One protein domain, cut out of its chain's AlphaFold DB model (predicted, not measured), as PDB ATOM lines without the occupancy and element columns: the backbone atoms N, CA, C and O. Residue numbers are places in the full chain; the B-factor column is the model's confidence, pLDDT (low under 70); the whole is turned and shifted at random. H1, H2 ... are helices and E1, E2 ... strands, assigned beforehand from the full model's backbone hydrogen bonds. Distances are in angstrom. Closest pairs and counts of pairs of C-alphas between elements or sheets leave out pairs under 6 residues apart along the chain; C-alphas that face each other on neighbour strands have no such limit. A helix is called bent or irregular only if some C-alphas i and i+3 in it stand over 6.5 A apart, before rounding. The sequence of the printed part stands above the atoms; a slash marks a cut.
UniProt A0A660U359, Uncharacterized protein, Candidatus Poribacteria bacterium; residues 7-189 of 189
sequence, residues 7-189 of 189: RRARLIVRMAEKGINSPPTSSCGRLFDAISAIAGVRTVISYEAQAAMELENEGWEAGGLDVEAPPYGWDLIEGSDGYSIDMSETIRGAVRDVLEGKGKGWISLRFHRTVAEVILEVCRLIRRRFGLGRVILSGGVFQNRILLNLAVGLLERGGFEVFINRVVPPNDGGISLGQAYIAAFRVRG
ATOM      1  N   ARG A   7     -11.875 -20.031   7.760       94.00
ATOM      2  CA  ARG A   7     -12.090 -19.404   9.074       94.00
ATOM      3  C   ARG A   7     -11.110 -19.964  10.095       94.00
ATOM      4  O   ARG A   7     -10.478 -19.186  10.811       94.00
ATOM      5  N   ARG A   8     -10.942 -21.289  10.118       93.12
ATOM      6  CA  ARG A   8      -9.977 -21.970  10.986       93.12
ATOM      7  C   ARG A   8      -8.541 -21.566  10.657       93.12
ATOM      8  O   ARG A   8      -7.792 -21.246  11.575       93.12
ATOM      9  N   ALA A   9      -8.180 -21.494   9.374       92.62
ATOM     10  CA  ALA A   9      -6.856 -21.041   8.946       92.62
ATOM     11  C   ALA A   9      -6.548 -19.617   9.445       92.62
ATOM     12  O   ALA A   9      -5.528 -19.396  10.094       92.62
ATOM     13  N   ARG A  10      -7.471 -18.662   9.247       95.44
ATOM     14  CA  ARG A  10      -7.319 -17.283   9.752       95.44
ATOM     15  C   ARG A  10      -7.220 -17.201  11.275       95.44
ATOM     16  O   ARG A  10      -6.582 -16.292  11.801       95.44
ATOM     17  N   LEU A  11      -7.891 -18.093  12.003       95.88
ATOM     18  CA  LEU A  11      -7.765 -18.150  13.458       95.88
ATOM     19  C   LEU A  11      -6.363 -18.614  13.872       95.88
ATOM     20  O   LEU A  11      -5.755 -17.958  14.710       95.88
ATOM     21  N   ILE A  12      -5.845 -19.680  13.253       95.06
ATOM     22  CA  ILE A  12      -4.505 -20.219  13.539       95.06
ATOM     23  C   ILE A  12      -3.420 -19.178  13.241       95.06
ATOM     24  O   ILE A  12      -2.549 -18.967  14.077       95.06
ATOM     25  N   VAL A  13      -3.508 -18.472  12.109       95.44
ATOM     26  CA  VAL A  13      -2.557 -17.397  11.770       95.44
ATOM     27  C   VAL A  13      -2.559 -16.306  12.844       95.44
ATOM     28  O   VAL A  13      -1.504 -15.953  13.356       95.44
ATOM     29  N   ARG A  14      -3.738 -15.847  13.286       96.69
ATOM     30  CA  ARG A  14      -3.832 -14.849  14.365       96.69
ATOM     31  C   ARG A  14      -3.313 -15.358  15.708       96.69
ATOM     32  O   ARG A  14      -2.802 -14.567  16.494       96.69
ATOM     33  N   MET A  15      -3.480 -16.645  16.006       97.25
ATOM     34  CA  MET A  15      -2.899 -17.247  17.208       97.25
ATOM     35  C   MET A  15      -1.372 -17.222  17.141       97.25
ATOM     36  O   MET A  15      -0.751 -16.818  18.122       97.25
ATOM     37  N   ALA A  16      -0.792 -17.554  15.984       95.31
ATOM     38  CA  ALA A  16       0.648 -17.491  15.752       95.31
ATOM     39  C   ALA A  16       1.192 -16.061  15.875       95.31
ATOM     40  O   ALA A  16       2.124 -15.832  16.642       95.31
ATOM     41  N   GLU A  17       0.556 -15.084  15.220       95.75
ATOM     42  CA  GLU A  17       0.927 -13.661  15.297       95.75
ATOM     43  C   GLU A  17       0.881 -13.108  16.729       95.75
ATOM     44  O   GLU A  17       1.679 -12.250  17.097       95.75
ATOM     45  N   LYS A  18      -0.056 -13.598  17.550       96.56
ATOM     46  CA  LYS A  18      -0.222 -13.179  18.951       96.56
ATOM     47  C   LYS A  18       0.541 -14.048  19.954       96.56
ATOM     48  O   LYS A  18       0.402 -13.823  21.154       96.56
ATOM     49  N   GLY A  19       1.284 -15.059  19.503       95.62
ATOM     50  CA  GLY A  19       2.001 -15.988  20.382       95.62
ATOM     51  C   GLY A  19       1.098 -16.866  21.264       95.62
ATOM     52  O   GLY A  19       1.547 -17.392  22.279       95.62
ATOM     53  N   ILE A  20      -0.178 -17.047  20.910       97.50
ATOM     54  CA  ILE A  20      -1.123 -17.865  21.684       97.50
ATOM     55  C   ILE A  20      -0.919 -19.332  21.304       97.50
ATOM     56  O   ILE A  20      -1.192 -19.715  20.167       97.50
ATOM     57  N   ASN A  21      -0.455 -20.161  22.247       95.62
ATOM     58  CA  ASN A  21      -0.159 -21.589  22.027       95.62
ATOM     59  C   ASN A  21       0.700 -21.845  20.774       95.62
ATOM     60  O   ASN A  21       0.499 -22.826  20.061       95.62
ATOM     61  N   SER A  22       1.632 -20.932  20.496       96.06
ATOM     62  CA  SER A  22       2.441 -20.923  19.275       96.06
ATOM     63  C   SER A  22       3.932 -20.848  19.625       96.06
ATOM     64  O   SER A  22       4.565 -19.821  19.383       96.06
ATOM     65  N   PRO A  23       4.494 -21.891  20.269       95.69
ATOM     66  CA  PRO A  23       5.910 -21.907  20.611       95.69
ATOM     67  C   PRO A  23       6.772 -21.871  19.335       95.69
ATOM     68  O   PRO A  23       6.441 -22.557  18.361       95.69
ATOM     69  N   PRO A  24       7.880 -21.109  19.318       94.19
ATOM     70  CA  PRO A  24       8.794 -21.098  18.182       94.19
ATOM     71  C   PRO A  24       9.485 -22.459  18.021       94.19
ATOM     72  O   PRO A  24       9.705 -23.186  18.992       94.19
ATOM     73  N   THR A  25       9.862 -22.805  16.789       95.12
ATOM     74  CA  THR A  25      10.604 -24.034  16.492       95.12
ATOM     75  C   THR A  25      11.612 -23.819  15.369       95.12
ATOM     76  O   THR A  25      11.328 -23.132  14.394       95.12
ATOM     77  N   SER A  26      12.778 -24.450  15.499       94.50
ATOM     78  CA  SER A  26      13.802 -24.589  14.455       94.50
ATOM     79  C   SER A  26      13.880 -26.028  13.922       94.50
ATOM     80  O   SER A  26      14.883 -26.449  13.349       94.50
ATOM     81  N   SER A  27      12.831 -26.828  14.145       95.69
ATOM     82  CA  SER A  27      12.813 -28.243  13.780       95.69
ATOM     83  C   SER A  27      12.797 -28.440  12.263       95.69
ATOM     84  O   SER A  27      11.823 -28.101  11.588       95.69
ATOM     85  N   CYS A  28      13.833 -29.102  11.741       96.19
ATOM     86  CA  CYS A  28      13.864 -29.537  10.346       96.19
ATOM     87  C   CYS A  28      12.687 -30.481  10.024       96.19
ATOM     88  O   CYS A  28      12.054 -30.342   8.984       96.19
ATOM     89  N   GLY A  29      12.298 -31.365  10.951       96.00
ATOM     90  CA  GLY A  29      11.134 -32.241  10.771       96.00
ATOM     91  C   GLY A  29       9.821 -31.474  10.562       96.00
ATOM     92  O   GLY A  29       9.031 -31.834   9.693       96.00
ATOM     93  N   ARG A  30       9.605 -30.364  11.284       96.69
ATOM     94  CA  ARG A  30       8.424 -29.502  11.074       96.69
ATOM     95  C   ARG A  30       8.453 -28.787   9.723       96.69
ATOM     96  O   ARG A  30       7.397 -28.599   9.124       96.69
ATOM     97  N   LEU A  31       9.638 -28.436   9.220       97.75
ATOM     98  CA  LEU A  31       9.791 -27.894   7.869       97.75
ATOM     99  C   LEU A  31       9.421 -28.936   6.797       97.75
ATOM    100  O   LEU A  31       8.691 -28.609   5.864       97.75
ATOM    101  N   PHE A  32       9.848 -30.194   6.959       98.25
ATOM    102  CA  PHE A  32       9.431 -31.304   6.092       98.25
ATOM    103  C   PHE A  32       7.910 -31.506   6.104       98.25
ATOM    104  O   PHE A  32       7.298 -31.625   5.042       98.25
ATOM    105  N   ASP A  33       7.284 -31.488   7.283       97.25
ATOM    106  CA  ASP A  33       5.828 -31.613   7.399       97.25
ATOM    107  C   ASP A  33       5.097 -30.473   6.668       97.25
ATOM    108  O   ASP A  33       4.101 -30.713   5.981       97.25
ATOM    109  N   ALA A  34       5.603 -29.239   6.776       96.88
ATOM    110  CA  ALA A  34       5.034 -28.081   6.092       96.88
ATOM    111  C   ALA A  34       5.109 -28.226   4.564       96.88
ATOM    112  O   ALA A  34       4.104 -28.023   3.881       96.88
ATOM    113  N   ILE A  35       6.263 -28.637   4.026       98.50
ATOM    114  CA  ILE A  35       6.424 -28.870   2.583       98.50
ATOM    115  C   ILE A  35       5.555 -30.037   2.107       98.50
ATOM    116  O   ILE A  35       4.915 -29.918   1.064       98.50
ATOM    117  N   SER A  36       5.444 -31.119   2.881       98.00
ATOM    118  CA  SER A  36       4.521 -32.227   2.594       98.00
ATOM    119  C   SER A  36       3.066 -31.754   2.493       98.00
ATOM    120  O   SER A  36       2.341 -32.144   1.571       98.00
ATOM    121  N   ALA A  37       2.629 -30.897   3.418       96.69
ATOM    122  CA  ALA A  37       1.281 -30.341   3.396       96.69
ATOM    123  C   ALA A  37       1.058 -29.424   2.183       96.69
ATOM    124  O   ALA A  37       0.021 -29.544   1.527       96.69
ATOM    125  N   ILE A  38       2.031 -28.562   1.859       97.31
ATOM    126  CA  ILE A  38       1.993 -27.667   0.689       97.31
ATOM    127  C   ILE A  38       1.920 -28.474  -0.607       97.31
ATOM    128  O   ILE A  38       1.035 -28.234  -1.421       97.31
ATOM    129  N   ALA A  39       2.789 -29.474  -0.765       97.62
ATOM    130  CA  ALA A  39       2.823 -30.350  -1.932       97.62
ATOM    131  C   ALA A  39       1.558 -31.220  -2.073       97.62
ATOM    132  O   ALA A  39       1.359 -31.868  -3.094       97.62
ATOM    133  N   GLY A  40       0.689 -31.269  -1.058       95.62
ATOM    134  CA  GLY A  40      -0.510 -32.104  -1.075       95.62
ATOM    135  C   GLY A  40      -0.217 -33.597  -0.889       95.62
ATOM    136  O   GLY A  40      -1.001 -34.436  -1.342       95.62
ATOM    137  N   VAL A  41       0.897 -33.934  -0.231       96.50
ATOM    138  CA  VAL A  41       1.256 -35.308   0.155       96.50
ATOM    139  C   VAL A  41       0.438 -35.719   1.379       96.50
ATOM    140  O   VAL A  41      -0.412 -36.608   1.295       96.50
ATOM    141  N   ARG A  42       0.610 -35.009   2.500       94.88
ATOM    142  CA  ARG A  42      -0.068 -35.315   3.768       94.88
ATOM    143  C   ARG A  42      -0.392 -34.048   4.550       94.88
ATOM    144  O   ARG A  42       0.483 -33.223   4.784       94.88
ATOM    145  N   THR A  43      -1.644 -33.923   4.997       90.69
ATOM    146  CA  THR A  43      -2.128 -32.786   5.810       90.69
ATOM    147  C   THR A  43      -2.530 -33.167   7.237       90.69
ATOM    148  O   THR A  43      -2.689 -32.294   8.084       90.69
ATOM    149  N   VAL A  44      -2.706 -34.461   7.513       90.50
ATOM    150  CA  VAL A  44      -3.005 -35.012   8.842       90.50
ATOM    151  C   VAL A  44      -2.158 -36.260   9.016       90.50
ATOM    152  O   VAL A  44      -2.193 -37.129   8.147       90.50
ATOM    153  N   ILE A  45      -1.414 -36.340  10.116       91.19
ATOM    154  CA  ILE A  45      -0.543 -37.473  10.443       91.19
ATOM    155  C   ILE A  45      -1.181 -38.358  11.519       91.19
ATOM    156  O   ILE A  45      -1.924 -37.873  12.371       91.19
ATOM    157  N   SER A  46      -0.888 -39.655  11.477       92.38
ATOM    158  CA  SER A  46      -1.309 -40.665  12.458       92.38
ATOM    159  C   SER A  46      -0.157 -41.142  13.344       92.38
ATOM    160  O   SER A  46      -0.400 -41.760  14.375       92.38
ATOM    161  N   TYR A  47       1.086 -40.858  12.951       91.31
ATOM    162  CA  TYR A  47       2.298 -41.169  13.701       91.31
ATOM    163  C   TYR A  47       3.402 -40.156  13.376       91.31
ATOM    164  O   TYR A  47       3.300 -39.376  12.423       91.31
ATOM    165  N   GLU A  48       4.446 -40.141  14.202       88.69
ATOM    166  CA  GLU A  48       5.563 -39.214  14.057       88.69
ATOM    167  C   GLU A  48       6.308 -39.408  12.728       88.69
ATOM    168  O   GLU A  48       6.495 -40.527  12.257       88.69
ATOM    169  N   ALA A  49       6.716 -38.291  12.116       91.56
ATOM    170  CA  ALA A  49       7.452 -38.230  10.851       91.56
ATOM    171  C   ALA A  49       6.735 -38.819   9.616       91.56
ATOM    172  O   ALA A  49       7.336 -38.867   8.545       91.56
ATOM    173  N   GLN A  50       5.452 -39.199   9.711       96.19
ATOM    174  CA  GLN A  50       4.686 -39.737   8.577       96.19
ATOM    175  C   GLN A  50       4.754 -38.840   7.333       96.19
ATOM    176  O   GLN A  50       5.057 -39.315   6.244       96.19
ATOM    177  N   ALA A  51       4.474 -37.544   7.488       96.25
ATOM    178  CA  ALA A  51       4.464 -36.602   6.372       96.25
ATOM    179  C   ALA A  51       5.854 -36.469   5.723       96.25
ATOM    180  O   ALA A  51       5.962 -36.471   4.498       96.25
ATOM    181  N   ALA A  52       6.918 -36.433   6.528       96.06
ATOM    182  CA  ALA A  52       8.293 -36.417   6.035       96.06
ATOM    183  C   ALA A  52       8.673 -37.701   5.269       96.06
ATOM    184  O   ALA A  52       9.283 -37.608   4.207       96.06
ATOM    185  N   MET A  53       8.288 -38.882   5.772       97.69
ATOM    186  CA  MET A  53       8.546 -40.168   5.105       97.69
ATOM    187  C   MET A  53       7.798 -40.290   3.778       97.69
ATOM    188  O   MET A  53       8.352 -40.734   2.778       97.69
ATOM    189  N   GLU A  54       6.537 -39.876   3.738       98.25
ATOM    190  CA  GLU A  54       5.763 -39.935   2.503       98.25
ATOM    191  C   GLU A  54       6.241 -38.914   1.468       98.25
ATOM    192  O   GLU A  54       6.256 -39.217   0.278       98.25
ATOM    193  N   LEU A  55       6.696 -37.733   1.902       98.69
ATOM    194  CA  LEU A  55       7.338 -36.773   1.007       98.69
ATOM    195  C   LEU A  55       8.607 -37.366   0.380       98.69
ATOM    196  O   LEU A  55       8.845 -37.167  -0.810       98.69
ATOM    197  N   GLU A  56       9.411 -38.105   1.149       98.62
ATOM    198  CA  GLU A  56      10.561 -38.841   0.612       98.62
ATOM    199  C   GLU A  56      10.135 -39.871  -0.442       98.62
ATOM    200  O   GLU A  56      10.716 -39.908  -1.527       98.62
ATOM    201  N   ASN A  57       9.099 -40.667  -0.158       98.50
ATOM    202  CA  ASN A  57       8.591 -41.680  -1.089       98.50
ATOM    203  C   ASN A  57       8.166 -41.067  -2.427       98.50
ATOM    204  O   ASN A  57       8.539 -41.585  -3.473       98.50
ATOM    205  N   GLU A  58       7.476 -39.925  -2.406       98.62
ATOM    206  CA  GLU A  58       7.094 -39.192  -3.622       98.62
ATOM    207  C   GLU A  58       8.331 -38.762  -4.435       98.62
ATOM    208  O   GLU A  58       8.314 -38.762  -5.666       98.62
ATOM    209  N   GLY A  59       9.435 -38.423  -3.760       98.38
ATOM    210  CA  GLY A  59      10.711 -38.133  -4.417       98.38
ATOM    211  C   GLY A  59      11.320 -39.366  -5.091       98.38
ATOM    212  O   GLY A  59      11.801 -39.273  -6.222       98.38
ATOM    213  N   TRP A  60      11.265 -40.529  -4.436       98.50
ATOM    214  CA  TRP A  60      11.706 -41.799  -5.025       98.50
ATOM    215  C   TRP A  60      10.841 -42.220  -6.216       98.50
ATOM    216  O   TRP A  60      11.392 -42.601  -7.246       98.50
ATOM    217  N   GLU A  61       9.516 -42.096  -6.117       98.00
ATOM    218  CA  GLU A  61       8.584 -42.403  -7.212       98.00
ATOM    219  C   GLU A  61       8.818 -41.525  -8.446       98.00
ATOM    220  O   GLU A  61       8.650 -41.983  -9.574       98.00
ATOM    221  N   ALA A  62       9.270 -40.282  -8.252       97.50
ATOM    222  CA  ALA A  62       9.626 -39.393  -9.352       97.50
ATOM    223  C   ALA A  62      10.965 -39.722 -10.028       97.50
ATOM    224  O   ALA A  62      11.263 -39.099 -11.042       97.50
ATOM    225  N   GLY A  63      11.749 -40.676  -9.507       97.31
ATOM    226  CA  GLY A  63      13.053 -41.084 -10.046       97.31
ATOM    227  C   GLY A  63      14.244 -40.783  -9.128       97.31
ATOM    228  O   GLY A  63      15.389 -41.015  -9.508       97.31
ATOM    229  N   GLY A  64      14.003 -40.292  -7.908       97.06
ATOM    230  CA  GLY A  64      15.025 -40.199  -6.868       97.06
ATOM    231  C   GLY A  64      16.227 -39.326  -7.243       97.06
ATOM    232  O   GLY A  64      16.088 -38.201  -7.723       97.06
ATOM    233  N   LEU A  65      17.430 -39.843  -6.980       96.25
ATOM    234  CA  LEU A  65      18.685 -39.101  -7.150       96.25
ATOM    235  C   LEU A  65      19.056 -38.844  -8.620       96.25
ATOM    236  O   LEU A  65      19.824 -37.916  -8.875       96.25
ATOM    237  N   ASP A  66      18.490 -39.604  -9.561       96.31
ATOM    238  CA  ASP A  66      18.815 -39.524 -10.993       96.31
ATOM    239  C   ASP A  66      18.117 -38.352 -11.703       96.31
ATOM    240  O   ASP A  66      18.521 -37.925 -12.782       96.31
ATOM    241  N   VAL A  67      17.064 -37.800 -11.100       96.69
ATOM    242  CA  VAL A  67      16.262 -36.720 -11.690       96.69
ATOM    243  C   VAL A  67      16.894 -35.383 -11.387       96.69
ATOM    244  O   VAL A  67      16.875 -34.972 -10.234       96.69
ATOM    245  N   GLU A  68      17.370 -34.638 -12.373       93.94
ATOM    246  CA  GLU A  68      17.885 -33.286 -12.146       93.94
ATOM    247  C   GLU A  68      16.746 -32.291 -11.852       93.94
ATOM    248  O   GLU A  68      15.945 -31.939 -12.714       93.94
ATOM    249  N   ALA A  69      16.657 -31.841 -10.601       93.81
ATOM    250  CA  ALA A  69      15.679 -30.861 -10.136       93.81
ATOM    251  C   ALA A  69      16.429 -29.779  -9.352       93.81
ATOM    252  O   ALA A  69      17.045 -30.113  -8.340       93.81
ATOM    253  N   PRO A  70      16.419 -28.514  -9.790       97.06
ATOM    254  CA  PRO A  70      17.205 -27.471  -9.149       97.06
ATOM    255  C   PRO A  70      16.677 -27.152  -7.740       97.06
ATOM    256  O   PRO A  70      15.465 -27.242  -7.504       97.06
ATOM    257  N   PRO A  71      17.546 -26.735  -6.810       98.38
ATOM    258  CA  PRO A  71      17.134 -26.268  -5.487       98.38
ATOM    259  C   PRO A  71      16.165 -25.073  -5.581       98.38
ATOM    260  O   PRO A  71      15.999 -24.429  -6.625       98.38
ATOM    261  N   TYR A  72      15.499 -24.773  -4.474       98.69
ATOM    262  CA  TYR A  72      14.820 -23.501  -4.267       98.69
ATOM    263  C   TYR A  72      15.780 -22.462  -3.677       98.69
ATOM    264  O   TYR A  72      16.842 -22.798  -3.157       98.69
ATOM    265  N   GLY A  73      15.376 -21.191  -3.736       98.25
ATOM    266  CA  GLY A  73      16.081 -20.108  -3.055       98.25
ATOM    267  C   GLY A  73      15.935 -20.187  -1.534       98.25
ATOM    268  O   GLY A  73      14.929 -20.679  -1.012       98.25
ATOM    269  N   TRP A  74      16.946 -19.685  -0.841       98.38
ATOM    270  CA  TRP A  74      17.022 -19.536   0.609       98.38
ATOM    271  C   TRP A  74      18.046 -18.443   0.920       98.38
ATOM    272  O   TRP A  74      18.939 -18.194   0.108       98.38
ATOM    273  N   ASP A  75      17.932 -17.824   2.092       97.56
ATOM    274  CA  ASP A  75      18.847 -16.765   2.519       97.56
ATOM    275  C   ASP A  75      19.562 -17.137   3.822       97.56
ATOM    276  O   ASP A  75      19.028 -17.842   4.683       97.56
ATOM    277  N   LEU A  76      20.794 -16.651   3.974       96.00
ATOM    278  CA  LEU A  76      21.564 -16.746   5.210       96.00
ATOM    279  C   LEU A  76      21.454 -15.423   5.966       96.00
ATOM    280  O   LEU A  76      21.858 -14.378   5.460       96.00
ATOM    281  N   ILE A  77      20.975 -15.481   7.201       95.06
ATOM    282  CA  ILE A  77      20.905 -14.339   8.107       95.06
ATOM    283  C   ILE A  77      21.989 -14.511   9.169       95.06
ATOM    284  O   ILE A  77      21.949 -15.447   9.967       95.06
ATOM    285  N   GLU A  78      22.963 -13.605   9.191       91.62
ATOM    286  CA  GLU A  78      23.951 -13.530  10.269       91.62
ATOM    287  C   GLU A  78      23.388 -12.698  11.427       91.62
ATOM    288  O   GLU A  78      22.938 -11.568  11.242       91.62
ATOM    289  N   GLY A  79      23.386 -13.280  12.623       89.00
ATOM    290  CA  GLY A  79      22.969 -12.640  13.865       89.00
ATOM    291  C   GLY A  79      24.086 -12.636  14.907       89.00
ATOM    292  O   GLY A  79      25.170 -13.180  14.695       89.00
ATOM    293  N   SER A  80      23.808 -12.044  16.070       85.31
ATOM    294  CA  SER A  80      24.753 -11.987  17.198       85.31
ATOM    295  C   SER A  80      25.175 -13.367  17.707       85.31
ATOM    296  O   SER A  80      26.324 -13.549  18.099       85.31
ATOM    297  N   ASP A  81      24.259 -14.336  17.662       83.62
ATOM    298  CA  ASP A  81      24.432 -15.672  18.248       83.62
ATOM    299  C   ASP A  81      24.761 -16.758  17.208       83.62
ATOM    300  O   ASP A  81      24.784 -17.947  17.526       83.62
ATOM    301  N   GLY A  82      25.024 -16.367  15.956       88.25
ATOM    302  CA  GLY A  82      25.378 -17.280  14.873       88.25
ATOM    303  C   GLY A  82      24.577 -17.039  13.599       88.25
ATOM    304  O   GLY A  82      24.208 -15.912  13.278       88.25
ATOM    305  N   TYR A  83      24.333 -18.112  12.853       90.81
ATOM    306  CA  TYR A  83      23.677 -18.062  11.551       90.81
ATOM    307  C   TYR A  83      22.274 -18.666  11.617       90.81
ATOM    308  O   TYR A  83      22.082 -19.735  12.196       90.81
ATOM    309  N   SER A  84      21.323 -18.007  10.963       94.88
ATOM    310  CA  SER A  84      19.959 -18.482  10.735       94.88
ATOM    311  C   SER A  84      19.722 -18.654   9.239       94.88
ATOM    312  O   SER A  84      20.229 -17.877   8.435       94.88
ATOM    313  N   ILE A  85      18.946 -19.668   8.861       97.00
ATOM    314  CA  ILE A  85      18.574 -19.912   7.464       97.00
ATOM    315  C   ILE A  85      17.119 -19.498   7.279       97.00
ATOM    316  O   ILE A  85      16.236 -20.040   7.947       97.00
ATOM    317  N   ASP A  86      16.876 -18.549   6.381       97.12
ATOM    318  CA  ASP A  86      15.530 -18.158   5.983       97.12
ATOM    319  C   ASP A  86      15.052 -19.036   4.822       97.12
ATOM    320  O   ASP A  86      15.570 -18.997   3.704       97.12
ATOM    321  N   MET A  87      14.029 -19.840   5.111       97.88
ATOM    322  CA  MET A  87      13.413 -20.778   4.173       97.88
ATOM    323  C   MET A  87      12.172 -20.185   3.486       97.88
ATOM    324  O   MET A  87      11.422 -20.915   2.831       97.88
ATOM    325  N   SER A  88      11.921 -18.878   3.617       97.56
ATOM    326  CA  SER A  88      10.752 -18.209   3.035       97.56
ATOM    327  C   SER A  88      10.680 -18.386   1.519       97.56
ATOM    328  O   SER A  88       9.618 -18.736   0.999       97.56
ATOM    329  N   GLU A  89      11.796 -18.221   0.803       98.06
ATOM    330  CA  GLU A  89      11.832 -18.439  -0.650       98.06
ATOM    331  C   GLU A  89      11.693 -19.913  -1.038       98.06
ATOM    332  O   GLU A  89      11.108 -20.221  -2.079       98.06
ATOM    333  N   THR A  90      12.111 -20.837  -0.172       98.62
ATOM    334  CA  THR A  90      11.879 -22.271  -0.366       98.62
ATOM    335  C   THR A  90      10.391 -22.595  -0.279       98.62
ATOM    336  O   THR A  90       9.844 -23.266  -1.155       98.62
ATOM    337  N   ILE A  91       9.707 -22.062   0.735       98.56
ATOM    338  CA  ILE A  91       8.263 -22.240   0.922       98.56
ATOM    339  C   ILE A  91       7.489 -21.603  -0.238       98.56
ATOM    340  O   ILE A  91       6.617 -22.248  -0.823       98.56
ATOM    341  N   ARG A  92       7.822 -20.362  -0.620       98.62
ATOM    342  CA  ARG A  92       7.199 -19.685  -1.771       98.62
ATOM    343  C   ARG A  92       7.449 -20.441  -3.071       98.62
ATOM    344  O   ARG A  92       6.533 -20.555  -3.879       98.62
ATOM    345  N   GLY A  93       8.654 -20.977  -3.257       98.69
ATOM    346  CA  GLY A  93       9.009 -21.832  -4.384       98.69
ATOM    347  C   GLY A  93       8.126 -23.070  -4.476       98.69
ATOM    348  O   GLY A  93       7.523 -23.299  -5.518       98.69
ATOM    349  N   ALA A  94       7.966 -23.804  -3.374       98.69
ATOM    350  CA  ALA A  94       7.083 -24.967  -3.331       98.69
ATOM    351  C   ALA A  94       5.619 -24.599  -3.632       98.69
ATOM    352  O   ALA A  94       4.949 -25.311  -4.375       98.69
ATOM    353  N   VAL A  95       5.122 -23.469  -3.112       98.62
ATOM    354  CA  VAL A  95       3.766 -22.980  -3.425       98.62
ATOM    355  C   VAL A  95       3.622 -22.638  -4.911       98.62
ATOM    356  O   VAL A  95       2.614 -23.005  -5.510       98.62
ATOM    357  N   ARG A  96       4.611 -21.971  -5.522       98.69
ATOM    358  CA  ARG A  96       4.605 -21.685  -6.969       98.69
ATOM    359  C   ARG A  96       4.558 -22.971  -7.785       98.69
ATOM    360  O   ARG A  96       3.692 -23.090  -8.642       98.69
ATOM    361  N   ASP A  97       5.399 -23.950  -7.459       98.50
ATOM    362  CA  ASP A  97       5.417 -25.244  -8.145       98.50
ATOM    363  C   ASP A  97       4.040 -25.942  -8.055       98.50
ATOM    364  O   ASP A  97       3.558 -26.475  -9.054       98.50
ATOM    365  N   VAL A  98       3.344 -25.871  -6.912       98.25
ATOM    366  CA  VAL A  98       1.960 -26.378  -6.781       98.25
ATOM    367  C   VAL A  98       0.980 -25.615  -7.677       98.25
ATOM    368  O   VAL A  98       0.172 -26.237  -8.367       98.25
ATOM    369  N   LEU A  99       1.033 -24.280  -7.678       98.00
ATOM    370  CA  LEU A  99       0.145 -23.434  -8.490       98.00
ATOM    371  C   LEU A  99       0.376 -23.616  -9.998       98.00
ATOM    372  O   LEU A  99      -0.562 -23.497 -10.780       98.00
ATOM    373  N   GLU A 100       1.602 -23.946 -10.395       98.19
ATOM    374  CA  GLU A 100       1.985 -24.295 -11.767       98.19
ATOM    375  C   GLU A 100       1.665 -25.755 -12.137       98.19
ATOM    376  O   GLU A 100       1.943 -26.187 -13.256       98.19
ATOM    377  N   GLY A 101       1.092 -26.536 -11.215       97.69
ATOM    378  CA  GLY A 101       0.712 -27.928 -11.455       97.69
ATOM    379  C   GLY A 101       1.892 -28.903 -11.514       97.69
ATOM    380  O   GLY A 101       1.772 -29.971 -12.116       97.69
ATOM    381  N   LYS A 102       3.041 -28.564 -10.913       98.19
ATOM    382  CA  LYS A 102       4.173 -29.492 -10.791       98.19
ATOM    383  C   LYS A 102       3.809 -30.666  -9.881       98.19
ATOM    384  O   LYS A 102       3.072 -30.529  -8.905       98.19
ATOM    385  N   GLY A 103       4.359 -31.837 -10.198       97.62
ATOM    386  CA  GLY A 103       4.137 -33.053  -9.421       97.62
ATOM    387  C   GLY A 103       4.744 -32.984  -8.015       97.62
ATOM    388  O   GLY A 103       5.734 -32.296  -7.771       97.62
ATOM    389  N   LYS A 104       4.186 -33.766  -7.092       98.38
ATOM    390  CA  LYS A 104       4.639 -33.841  -5.694       98.38
ATOM    391  C   LYS A 104       6.086 -34.302  -5.572       98.38
ATOM    392  O   LYS A 104       6.861 -33.702  -4.833       98.38
ATOM    393  N   GLY A 105       6.466 -35.320  -6.344       98.44
ATOM    394  CA  GLY A 105       7.838 -35.812  -6.384       98.44
ATOM    395  C   GLY A 105       8.841 -34.777  -6.897       98.44
ATOM    396  O   GLY A 105       9.941 -34.680  -6.365       98.44
ATOM    397  N   TRP A 106       8.443 -33.908  -7.836       98.62
ATOM    398  CA  TRP A 106       9.269 -32.773  -8.261       98.62
ATOM    399  C   TRP A 106       9.516 -31.799  -7.103       98.62
ATOM    400  O   TRP A 106      10.664 -31.487  -6.790       98.62
ATOM    401  N   ILE A 107       8.454 -31.386  -6.402       98.81
ATOM    402  CA  ILE A 107       8.560 -30.498  -5.234       98.81
ATOM    403  C   ILE A 107       9.419 -31.137  -4.138       98.81
ATOM    404  O   ILE A 107      10.274 -30.465  -3.559       98.81
ATOM    405  N   SER A 108       9.217 -32.434  -3.890       98.75
ATOM    406  CA  SER A 108      10.001 -33.227  -2.949       98.75
ATOM    407  C   SER A 108      11.489 -33.169  -3.284       98.75
ATOM    408  O   SER A 108      12.282 -32.726  -2.455       98.75
ATOM    409  N   LEU A 109      11.885 -33.540  -4.503       98.75
ATOM    410  CA  LEU A 109      13.292 -33.588  -4.902       98.75
ATOM    411  C   LEU A 109      13.971 -32.218  -4.831       98.75
ATOM    412  O   LEU A 109      15.087 -32.111  -4.318       98.75
ATOM    413  N   ARG A 110      13.287 -31.157  -5.282       98.69
ATOM    414  CA  ARG A 110      13.794 -29.782  -5.162       98.69
ATOM    415  C   ARG A 110      14.004 -29.387  -3.707       98.69
ATOM    416  O   ARG A 110      15.054 -28.843  -3.364       98.69
ATOM    417  N   PHE A 111      13.048 -29.697  -2.833       98.88
ATOM    418  CA  PHE A 111      13.164 -29.397  -1.411       98.88
ATOM    419  C   PHE A 111      14.319 -30.163  -0.750       98.88
ATOM    420  O   PHE A 111      15.149 -29.543  -0.087       98.88
ATOM    421  N   HIS A 112      14.444 -31.472  -0.987       98.75
ATOM    422  CA  HIS A 112      15.547 -32.269  -0.434       98.75
ATOM    423  C   HIS A 112      16.919 -31.743  -0.877       98.75
ATOM    424  O   HIS A 112      17.832 -31.645  -0.057       98.75
ATOM    425  N   ARG A 113      17.062 -31.344  -2.149       98.69
ATOM    426  CA  ARG A 113      18.287 -30.697  -2.649       98.69
ATOM    427  C   ARG A 113      18.556 -29.359  -1.997       98.69
ATOM    428  O   ARG A 113      19.688 -29.107  -1.610       98.69
ATOM    429  N   THR A 114      17.518 -28.551  -1.809       98.81
ATOM    430  CA  THR A 114      17.638 -27.265  -1.118       98.81
ATOM    431  C   THR A 114      18.219 -27.456   0.282       98.81
ATOM    432  O   THR A 114      19.193 -26.804   0.644       98.81
ATOM    433  N   VAL A 115      17.684 -28.406   1.057       98.69
ATOM    434  CA  VAL A 115      18.192 -28.699   2.408       98.69
ATOM    435  C   VAL A 115      19.630 -29.230   2.364       98.69
ATOM    436  O   VAL A 115      20.456 -28.825   3.179       98.69
ATOM    437  N   ALA A 116      19.962 -30.103   1.410       98.62
ATOM    438  CA  ALA A 116      21.318 -30.630   1.262       98.62
ATOM    439  C   ALA A 116      22.346 -29.538   0.894       98.62
ATOM    440  O   ALA A 116      23.467 -29.544   1.404       98.62
ATOM    441  N   GLU A 117      21.961 -28.575   0.058       98.50
ATOM    442  CA  GLU A 117      22.795 -27.421  -0.287       98.50
ATOM    443  C   GLU A 117      22.972 -26.453   0.881       98.50
ATOM    444  O   GLU A 117      24.096 -26.026   1.146       98.50
ATOM    445  N   VAL A 118      21.903 -26.171   1.634       98.44
ATOM    446  CA  VAL A 118      21.985 -25.396   2.882       98.44
ATOM    447  C   VAL A 118      23.011 -26.025   3.832       98.44
ATOM    448  O   VAL A 118      23.876 -25.325   4.360       98.44
ATOM    449  N   ILE A 119      22.968 -27.351   4.018       98.44
ATOM    450  CA  ILE A 119      23.932 -28.078   4.862       98.44
ATOM    451  C   ILE A 119      25.369 -27.861   4.366       98.44
ATOM    452  O   ILE A 119      26.255 -27.553   5.170       98.44
ATOM    453  N   LEU A 120      25.612 -28.006   3.059       98.62
ATOM    454  CA  LEU A 120      26.933 -27.796   2.463       98.62
ATOM    455  C   LEU A 120      27.446 -26.370   2.703       98.62
ATOM    456  O   LEU A 120      28.590 -26.196   3.132       98.62
ATOM    457  N   GLU A 121      26.622 -25.356   2.442       98.06
ATOM    458  CA  GLU A 121      27.037 -23.957   2.560       98.06
ATOM    459  C   GLU A 121      27.298 -23.543   4.010       98.06
ATOM    460  O   GLU A 121      28.306 -22.885   4.293       98.06
ATOM    461  N   VAL A 122      26.480 -24.015   4.954       96.75
ATOM    462  CA  VAL A 122      26.731 -23.804   6.387       96.75
ATOM    463  C   VAL A 122      28.030 -24.492   6.819       96.75
ATOM    464  O   VAL A 122      28.851 -23.877   7.503       96.75
ATOM    465  N   CYS A 123      28.297 -25.724   6.370       97.81
ATOM    466  CA  CYS A 123      29.565 -26.401   6.668       97.81
ATOM    467  C   CYS A 123      30.768 -25.647   6.081       97.81
ATOM    468  O   CYS A 123      31.793 -25.497   6.747       97.81
ATOM    469  N   ARG A 124      30.658 -25.127   4.850       97.75
ATOM    470  CA  ARG A 124      31.703 -24.303   4.216       97.75
ATOM    471  C   ARG A 124      31.976 -23.030   5.005       97.75
ATOM    472  O   ARG A 124      33.141 -22.673   5.187       97.75
ATOM    473  N   LEU A 125      30.931 -22.370   5.487       95.50
ATOM    474  CA  LEU A 125      31.039 -21.179   6.320       95.50
ATOM    475  C   LEU A 125      31.757 -21.470   7.642       95.50
ATOM    476  O   LEU A 125      32.731 -20.790   7.972       95.50
ATOM    477  N   ILE A 126      31.346 -22.527   8.344       94.69
ATOM    478  CA  ILE A 126      31.987 -22.980   9.586       94.69
ATOM    479  C   ILE A 126      33.457 -23.339   9.327       94.69
ATOM    480  O   ILE A 126      34.336 -22.903  10.071       94.69
ATOM    481  N   ARG A 127      33.764 -24.059   8.239       97.12
ATOM    482  CA  ARG A 127      35.146 -24.392   7.859       97.12
ATOM    483  C   ARG A 127      35.998 -23.151   7.621       97.12
ATOM    484  O   ARG A 127      37.123 -23.109   8.102       97.12
ATOM    485  N   ARG A 128      35.487 -22.141   6.906       95.81
ATOM    486  CA  ARG A 128      36.224 -20.884   6.675       95.81
ATOM    487  C   ARG A 128      36.568 -20.174   7.985       95.81
ATOM    488  O   ARG A 128      37.644 -19.603   8.091       95.81
ATOM    489  N   ARG A 129      35.668 -20.223   8.969       93.06
ATOM    490  CA  ARG A 129      35.840 -19.539  10.256       93.06
ATOM    491  C   ARG A 129      36.717 -20.306  11.248       93.06
ATOM    492  O   ARG A 129      37.451 -19.681  12.003       93.06
ATOM    493  N   PHE A 130      36.634 -21.636  11.260       95.38
ATOM    494  CA  PHE A 130      37.222 -22.468  12.320       95.38
ATOM    495  C   PHE A 130      38.206 -23.538  11.825       95.38
ATOM    496  O   PHE A 130      38.767 -24.267  12.635       95.38
ATOM    497  N   GLY A 131      38.403 -23.683  10.512       96.50
ATOM    498  CA  GLY A 131      39.302 -24.688   9.932       96.50
ATOM    499  C   GLY A 131      38.814 -26.138  10.054       96.50
ATOM    500  O   GLY A 131      39.592 -27.066   9.850       96.50
ATOM    501  N   LEU A 132      37.540 -26.362  10.393       96.88
ATOM    502  CA  LEU A 132      36.980 -27.701  10.606       96.88
ATOM    503  C   LEU A 132      36.666 -28.410   9.279       96.88
ATOM    504  O   LEU A 132      35.950 -27.875   8.435       96.88
ATOM    505  N   GLY A 133      37.173 -29.635   9.114       95.88
ATOM    506  CA  GLY A 133      36.959 -30.464   7.916       95.88
ATOM    507  C   GLY A 133      36.122 -31.729   8.136       95.88
ATOM    508  O   GLY A 133      35.776 -32.393   7.163       95.88
ATOM    509  N   ARG A 134      35.789 -32.061   9.389       98.50
ATOM    510  CA  ARG A 134      34.984 -33.237   9.746       98.50
ATOM    511  C   ARG A 134      33.540 -32.839   9.999       98.50
ATOM    512  O   ARG A 134      33.294 -31.936  10.797       98.50
ATOM    513  N   VAL A 135      32.606 -33.535   9.362       98.38
ATOM    514  CA  VAL A 135      31.164 -33.300   9.503       98.38
ATOM    515  C   VAL A 135      30.492 -34.581   9.968       98.38
ATOM    516  O   VAL A 135      30.700 -35.642   9.391       98.38
ATOM    517  N   ILE A 136      29.676 -34.483  11.014       97.50
ATOM    518  CA  ILE A 136      28.891 -35.603  11.535       97.50
ATOM    519  C   ILE A 136      27.420 -35.310  11.238       97.50
ATOM    520  O   ILE A 136      26.907 -34.276  11.664       97.50
ATOM    521  N   LEU A 137      26.743 -36.213  10.528       97.50
ATOM    522  CA  LEU A 137      25.306 -36.138  10.262       97.50
ATOM    523  C   LEU A 137      24.571 -37.128  11.174       97.50
ATOM    524  O   LEU A 137      24.780 -38.339  11.091       97.50
ATOM    525  N   SER A 138      23.726 -36.601  12.058       95.12
ATOM    526  CA  SER A 138      22.943 -37.353  13.047       95.12
ATOM    527  C   SER A 138      21.623 -36.628  13.332       95.12
ATOM    528  O   SER A 138      21.452 -35.470  12.954       95.12
ATOM    529  N   GLY A 139      20.679 -37.291  13.996       93.88
ATOM    530  CA  GLY A 139      19.300 -36.838  14.165       93.88
ATOM    531  C   GLY A 139      18.343 -37.563  13.216       93.88
ATOM    532  O   GLY A 139      18.707 -37.930  12.098       93.88
ATOM    533  N   GLY A 140      17.091 -37.751  13.650       94.31
ATOM    534  CA  GLY A 140      16.093 -38.559  12.932       94.31
ATOM    535  C   GLY A 140      15.817 -38.119  11.489       94.31
ATOM    536  O   GLY A 140      15.484 -38.953  10.653       94.31
ATOM    537  N   VAL A 141      16.041 -36.844  11.149       95.00
ATOM    538  CA  VAL A 141      15.891 -36.349   9.769       95.00
ATOM    539  C   VAL A 141      16.841 -37.043   8.787       95.00
ATOM    540  O   VAL A 141      16.482 -37.244   7.633       95.00
ATOM    541  N   PHE A 142      18.014 -37.494   9.237       97.00
ATOM    542  CA  PHE A 142      18.963 -38.233   8.400       97.00
ATOM    543  C   PHE A 142      18.613 -39.720   8.243       97.00
ATOM    544  O   PHE A 142      19.358 -40.454   7.599       97.00
ATOM    545  N   GLN A 143      17.469 -40.179   8.770       95.00
ATOM    546  CA  GLN A 143      16.860 -41.430   8.304       95.00
ATOM    547  C   GLN A 143      16.299 -41.293   6.881       95.00
ATOM    548  O   GLN A 143      16.123 -42.306   6.206       95.00
ATOM    549  N   ASN A 144      16.062 -40.059   6.421       97.38
ATOM    550  CA  ASN A 144      15.657 -39.768   5.055       97.38
ATOM    551  C   ASN A 144      16.814 -40.049   4.087       97.38
ATOM    552  O   ASN A 144      17.852 -39.378   4.119       97.38
ATOM    553  N   ARG A 145      16.650 -41.052   3.223       97.56
ATOM    554  CA  ARG A 145      17.722 -41.555   2.355       97.56
ATOM    555  C   ARG A 145      18.021 -40.592   1.221       97.56
ATOM    556  O   ARG A 145      19.187 -40.489   0.844       97.56
ATOM    557  N   ILE A 146      17.030 -39.879   0.686       98.44
ATOM    558  CA  ILE A 146      17.275 -38.858  -0.346       98.44
ATOM    559  C   ILE A 146      18.175 -37.760   0.226       98.44
ATOM    560  O   ILE A 146      19.246 -37.495  -0.321       98.44
ATOM    561  N   LEU A 147      17.784 -37.169   1.359       98.56
ATOM    562  CA  LEU A 147      18.554 -36.113   2.015       98.56
ATOM    563  C   LEU A 147      19.953 -36.599   2.394       98.56
ATOM    564  O   LEU A 147      20.927 -35.905   2.117       98.56
ATOM    565  N   LEU A 148      20.063 -37.784   3.003       98.44
ATOM    566  CA  LEU A 148      21.345 -38.328   3.439       98.44
ATOM    567  C   LEU A 148      22.315 -38.500   2.263       98.44
ATOM    568  O   LEU A 148      23.445 -38.025   2.341       98.44
ATOM    569  N   ASN A 149      21.880 -39.126   1.164       98.31
ATOM    570  CA  ASN A 149      22.739 -39.339  -0.006       98.31
ATOM    571  C   ASN A 149      23.145 -38.016  -0.669       98.31
ATOM    572  O   ASN A 149      24.309 -37.844  -1.034       98.31
ATOM    573  N   LEU A 150      22.211 -37.065  -0.797       98.50
ATOM    574  CA  LEU A 150      22.509 -35.742  -1.347       98.50
ATOM    575  C   LEU A 150      23.513 -34.986  -0.472       98.50
ATOM    576  O   LEU A 150      24.505 -34.478  -0.992       98.50
ATOM    577  N   ALA A 151      23.284 -34.933   0.842       98.62
ATOM    578  CA  ALA A 151      24.135 -34.212   1.780       98.62
ATOM    579  C   ALA A 151      25.540 -34.822   1.853       98.62
ATOM    580  O   ALA A 151      26.518 -34.089   1.721       98.62
ATOM    581  N   VAL A 152      25.653 -36.150   1.994       98.62
ATOM    582  CA  VAL A 152      26.949 -36.852   1.995       98.62
ATOM    583  C   VAL A 152      27.696 -36.575   0.692       98.62
ATOM    584  O   VAL A 152      28.812 -36.063   0.733       98.62
ATOM    585  N   GLY A 153      27.060 -36.800  -0.462       98.31
ATOM    586  CA  GLY A 153      27.716 -36.599  -1.753       98.31
ATOM    587  C   GLY A 153      28.150 -35.149  -1.995       98.31
ATOM    588  O   GLY A 153      29.222 -34.909  -2.549       98.31
ATOM    589  N   LEU A 154      27.345 -34.166  -1.581       98.50
ATOM    590  CA  LEU A 154      27.695 -32.746  -1.682       98.50
ATOM    591  C   LEU A 154      28.853 -32.363  -0.754       98.50
ATOM    592  O   LEU A 154      29.763 -31.648  -1.179       98.50
ATOM    593  N   LEU A 155      28.845 -32.842   0.490       98.81
ATOM    594  CA  LEU A 155      29.896 -32.575   1.470       98.81
ATOM    595  C   LEU A 155      31.228 -33.221   1.072       98.81
ATOM    596  O   LEU A 155      32.255 -32.542   1.086       98.81
ATOM    597  N   GLU A 156      31.223 -34.481   0.642       98.56
ATOM    598  CA  GLU A 156      32.431 -35.177   0.180       98.56
ATOM    599  C   GLU A 156      33.040 -34.482  -1.044       98.56
ATOM    600  O   GLU A 156      34.233 -34.169  -1.050       98.56
ATOM    601  N   ARG A 157      32.222 -34.111  -2.043       98.38
ATOM    602  CA  ARG A 157      32.679 -33.277  -3.175       98.38
ATOM    603  C   ARG A 157      33.168 -31.895  -2.732       98.38
ATOM    604  O   ARG A 157      34.015 -31.297  -3.390       98.38
ATOM    605  N   GLY A 158      32.653 -31.382  -1.617       98.00
ATOM    606  CA  GLY A 158      33.119 -30.164  -0.958       98.00
ATOM    607  C   GLY A 158      34.435 -30.317  -0.183       98.00
ATOM    608  O   GLY A 158      34.910 -29.324   0.385       98.00
ATOM    609  N   GLY A 159      35.020 -31.518  -0.154       98.25
ATOM    610  CA  GLY A 159      36.265 -31.840   0.541       98.25
ATOM    611  C   GLY A 159      36.103 -32.025   2.050       98.25
ATOM    612  O   GLY A 159      37.036 -31.730   2.794       98.25
ATOM    613  N   PHE A 160      34.917 -32.417   2.517       98.69
ATOM    614  CA  PHE A 160      34.683 -32.768   3.919       98.69
ATOM    615  C   PHE A 160      34.847 -34.271   4.149       98.69
ATOM    616  O   PHE A 160      34.483 -35.082   3.303       98.69
ATOM    617  N   GLU A 161      35.344 -34.634   5.330       98.50
ATOM    618  CA  GLU A 161      35.289 -36.005   5.842       98.50
ATOM    619  C   GLU A 161      33.950 -36.185   6.573       98.50
ATOM    620  O   GLU A 161      33.696 -35.515   7.579       98.50
ATOM    621  N   VAL A 162      33.071 -37.040   6.042       98.44
ATOM    622  CA  VAL A 162      31.685 -37.168   6.514       98.44
ATOM    623  C   VAL A 162      31.495 -38.444   7.329       98.44
ATOM    624  O   VAL A 162      31.872 -39.536   6.911       98.44
ATOM    625  N   PHE A 163      30.854 -38.310   8.487       97.88
ATOM    626  CA  PHE A 163      30.528 -39.406   9.390       97.88
ATOM    627  C   PHE A 163      29.018 -39.497   9.588       97.88
ATOM    628  O   PHE A 163      28.344 -38.487   9.793       97.88
ATOM    629  N   ILE A 164      28.502 -40.723   9.577       96.69
ATOM    630  CA  ILE A 164      27.083 -41.023   9.776       96.69
ATOM    631  C   ILE A 164      26.916 -42.117  10.830       96.69
ATOM    632  O   ILE A 164      27.798 -42.958  11.035       96.69
ATOM    633  N   ASN A 165      25.760 -42.140  11.482       93.00
ATOM    634  CA  ASN A 165      25.365 -43.235  12.359       93.00
ATOM    635  C   ASN A 165      25.247 -44.553  11.566       93.00
ATOM    636  O   ASN A 165      24.563 -44.609  10.547       93.00
ATOM    637  N   ARG A 166      25.894 -45.626  12.049       88.25
ATOM    638  CA  ARG A 166      25.822 -46.973  11.437       88.25
ATOM    639  C   ARG A 166      25.393 -48.072  12.408       88.25
ATOM    640  O   ARG A 166      24.593 -48.922  12.043       88.25
ATOM    641  N   VAL A 167      25.958 -48.077  13.617       88.12
ATOM    642  CA  VAL A 167      25.714 -49.125  14.630       88.12
ATOM    643  C   VAL A 167      24.532 -48.777  15.531       88.12
ATOM    644  O   VAL A 167      23.743 -49.648  15.881       88.12
ATOM    645  N   VAL A 168      24.393 -47.501  15.888       88.44
ATOM    646  CA  VAL A 168      23.224 -46.967  16.597       88.44
ATOM    647  C   VAL A 168      22.373 -46.151  15.634       88.44
ATOM    648  O   VAL A 168      22.935 -45.575  14.702       88.44
ATOM    649  N   PRO A 169      21.050 -46.063  15.829       83.31
ATOM    650  CA  PRO A 169      20.220 -45.228  14.974       83.31
ATOM    651  C   PRO A 169      20.568 -43.738  15.162       83.31
ATOM    652  O   PRO A 169      21.020 -43.342  16.239       83.31
ATOM    653  N   PRO A 170      20.366 -42.893  14.135       86.44
ATOM    654  CA  PRO A 170      20.535 -41.444  14.256       86.44
ATOM    655  C   PRO A 170      19.377 -40.766  15.005       86.44
ATOM    656  O   PRO A 170      19.473 -39.586  15.321       86.44
ATOM    657  N   ASN A 171      18.276 -41.475  15.265       88.38
ATOM    658  CA  ASN A 171      17.130 -40.956  16.010       88.38
ATOM    659  C   ASN A 171      17.290 -41.127  17.527       88.38
ATOM    660  O   ASN A 171      18.337 -41.546  18.022       88.38
ATOM    661  N   ASP A 172      16.219 -40.830  18.256       89.12
ATOM    662  CA  ASP A 172      16.203 -40.795  19.717       89.12
ATOM    663  C   ASP A 172      16.606 -42.123  20.375       89.12
ATOM    664  O   ASP A 172      17.151 -42.124  21.479       89.12
ATOM    665  N   GLY A 173      16.472 -43.250  19.665       88.56
ATOM    666  CA  GLY A 173      16.973 -44.547  20.120       88.56
ATOM    667  C   GLY A 173      18.498 -44.607  20.302       88.56
ATOM    668  O   GLY A 173      18.992 -45.481  21.010       88.56
ATOM    669  N   GLY A 174      19.255 -43.689  19.690       89.69
ATOM    670  CA  GLY A 174      20.714 -43.594  19.795       89.69
ATOM    671  C   GLY A 174      21.218 -42.561  20.809       89.69
ATOM    672  O   GLY A 174      22.423 -42.508  21.070       89.69
ATOM    673  N   ILE A 175      20.335 -41.744  21.400       92.19
ATOM    674  CA  ILE A 175      20.727 -40.612  22.260       92.19
ATOM    675  C   ILE A 175      21.491 -41.072  23.508       92.19
ATOM    676  O   ILE A 175      22.469 -40.430  23.904       92.19
ATOM    677  N   SER A 176      21.085 -42.192  24.110       93.50
ATOM    678  CA  SER A 176      21.680 -42.701  25.353       93.50
ATOM    679  C   SER A 176      23.179 -42.997  25.220       93.50
ATOM    680  O   SER A 176      23.937 -42.740  26.156       93.50
ATOM    681  N   LEU A 177      23.639 -43.449  24.047       92.38
ATOM    682  CA  LEU A 177      25.063 -43.666  23.779       92.38
ATOM    683  C   LEU A 177      25.845 -42.347  23.822       92.38
ATOM    684  O   LEU A 177      26.896 -42.270  24.460       92.38
ATOM    685  N   GLY A 178      25.325 -41.303  23.168       90.88
ATOM    686  CA  GLY A 178      25.941 -39.975  23.175       90.88
ATOM    687  C   GLY A 178      26.007 -39.382  24.584       90.88
ATOM    688  O   GLY A 178      27.047 -38.865  24.990       90.88
ATOM    689  N   GLN A 179      24.928 -39.526  25.360       94.44
ATOM    690  CA  GLN A 179      24.875 -39.089  26.759       94.44
ATOM    691  C   GLN A 179      25.917 -39.809  27.622       94.44
ATOM    692  O   GLN A 179      26.670 -39.154  28.343       94.44
ATOM    693  N   ALA A 180      26.000 -41.139  27.517       94.38
ATOM    694  CA  ALA A 180      26.961 -41.942  28.268       94.38
ATOM    695  C   ALA A 180      28.412 -41.568  27.927       94.38
ATOM    696  O   ALA A 180      29.233 -41.398  28.830       94.38
ATOM    697  N   TYR A 181      28.723 -41.378  26.641       93.00
ATOM    698  CA  TYR A 181      30.059 -40.976  26.198       93.00
ATOM    699  C   TYR A 181      30.451 -39.587  26.722       93.00
ATOM    700  O   TYR A 181      31.537 -39.426  27.280       93.00
ATOM    701  N   ILE A 182      29.563 -38.593  26.605       94.00
ATOM    702  CA  ILE A 182      29.817 -37.232  27.107       94.00
ATOM    703  C   ILE A 182      30.006 -37.241  28.628       94.00
ATOM    704  O   ILE A 182      30.915 -36.583  29.133       94.00
ATOM    705  N   ALA A 183      29.180 -37.991  29.364       95.12
ATOM    706  CA  ALA A 183      29.316 -38.120  30.811       95.12
ATOM    707  C   ALA A 183      30.660 -38.758  31.196       95.12
ATOM    708  O   ALA A 183      31.378 -38.214  32.033       95.12
ATOM    709  N   ALA A 184      31.046 -39.856  30.540       95.25
ATOM    710  CA  ALA A 184      32.329 -40.514  30.775       95.25
ATOM    711  C   ALA A 184      33.522 -39.596  30.468       95.25
ATOM    712  O   ALA A 184      34.499 -39.597  31.213       95.25
ATOM    713  N   PHE A 185      33.437 -38.793  29.404       93.88
ATOM    714  CA  PHE A 185      34.466 -37.814  29.058       93.88
ATOM    715  C   PHE A 185      34.589 -36.712  30.120       93.88
ATOM    716  O   PHE A 185      35.696 -36.398  30.541       93.88
ATOM    717  N   ARG A 186      33.463 -36.178  30.612       93.25
ATOM    718  CA  ARG A 186      33.436 -35.131  31.651       93.25
ATOM    719  C   ARG A 186      33.932 -35.591  33.021       93.25
ATOM    720  O   ARG A 186      34.373 -34.759  33.791       93.25
ATOM    721  N   VAL A 187      33.801 -36.877  33.343       90.69
ATOM    722  CA  VAL A 187      34.269 -37.438  34.625       90.69
ATOM    723  C   VAL A 187      35.756 -37.807  34.576       90.69
ATOM    724  O   VAL A 187      36.398 -37.903  35.618       90.69
ATOM    725  N   ARG A 188      36.309 -38.050  33.380       77.75
ATOM    726  CA  ARG A 188      37.721 -38.428  33.188       77.75
ATOM    727  C   ARG A 188      38.660 -37.248  32.914       77.75
ATOM    728  O   ARG A 188      39.867 -37.457  32.999       77.75
ATOM    729  N   GLY A 189      38.130 -36.090  32.525       54.88
ATOM    730  CA  GLY A 189      38.879 -34.836  32.368       54.88
ATOM    731  C   GLY A 189      38.791 -33.984  33.620       54.88
ATOM    732  O   GLY A 189      39.809 -33.334  33.935       54.88
TER     733      GLY A 189
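This is residues 7 to 189 of the 189 residues of an uncharacterized protein of Candidatus Poribacteria bacterium (UniProt A0A660U359). One long helix, H5, is the core of this model: H2, H3 and H4 pack round its first part, and H7 packs on its residues 112 to 120 and covers a small sheet, E3 E4. The strand hairpin E1 E2 lies near H5's residues 118 to 126, H1 is off at the margin, and residues 179 to 189, mostly of H8, stick out. The printed part has 183 residues with eight named helices and four named strands, in the order H1 H2 H3 E1 E2 H4 H5 E3 H6 H7 E4 H8; the class is mostly helix. E1 E2 is antiparallel and E3 E4 parallel. The whole is compact, with a radius of gyration of the C-alphas of 18.1 A and spans of 58 by 43 by 35 A.

Find C-alpha 7 at (-12.090, -19.404, 9.074), where H1, residues 7 to 17, begins. H2 is residues 28 to 38 and H3 50 to 61. E1, 75 to 79, and E2, 82 to 86, follow, then H4, 88 to 99. H5 runs 38.9 A from C-alpha 104 at (4.639, -33.841, -5.694) to 130. Next come E3, 134 to 137, H6, 140 to 143, H7, 145 to 157, 18.0 A long, and E4, 161 to 164. H8, 172 to 188, is 25.5 A long and irregular, C-alphas 173 and 176 being 7.3 A apart; it ends at C-alpha 188 at (37.721, -38.428, 33.188).

Begin at H5, the hub, touching four helices. With H2 and H4 it forms a bundle, helices side by side; H4 and H5 are a helical hairpin at a shallow tilt of 15 degrees, closest C-alphas Ala 94 and Ile 107, 6.0 A. H2 and H5 only just touch, with 3 pairs of C-alphas within 8 A, closest Ile 35 and Phe 111, 7.9 A. H3 touches H5's residues 104 to 109 alone, about perpendicular at 75 degrees, closest C-alphas Gly 59 and Gly 105, 4.2 A. H7 touches H5, closest C-alphas Ala 116 and Ala 151, 4.6 A. E3, H6 H7, E4 is a strand-helix-strand unit, helices between parallel neighbour strands, with a right-handed crossover; N 135 and O 161 are within hydrogen-bond range at 2.9 A. In the hairpin E1 and E2, N 77 and O 84 are 2.8 A apart. Every O i to N i+4 pair is within range in H1, H2, H3, H4, H5 and H7; in H8 10 of 13 are, and H6 is too short for one.

The C-alphas of Glu 100 and Arg 188, the two farthest apart, are 59.1 A apart. The printed part has no cut. The links H2 to H3 and H3 to E1 are long. Look at residue 189 for the one pLDDT under 70.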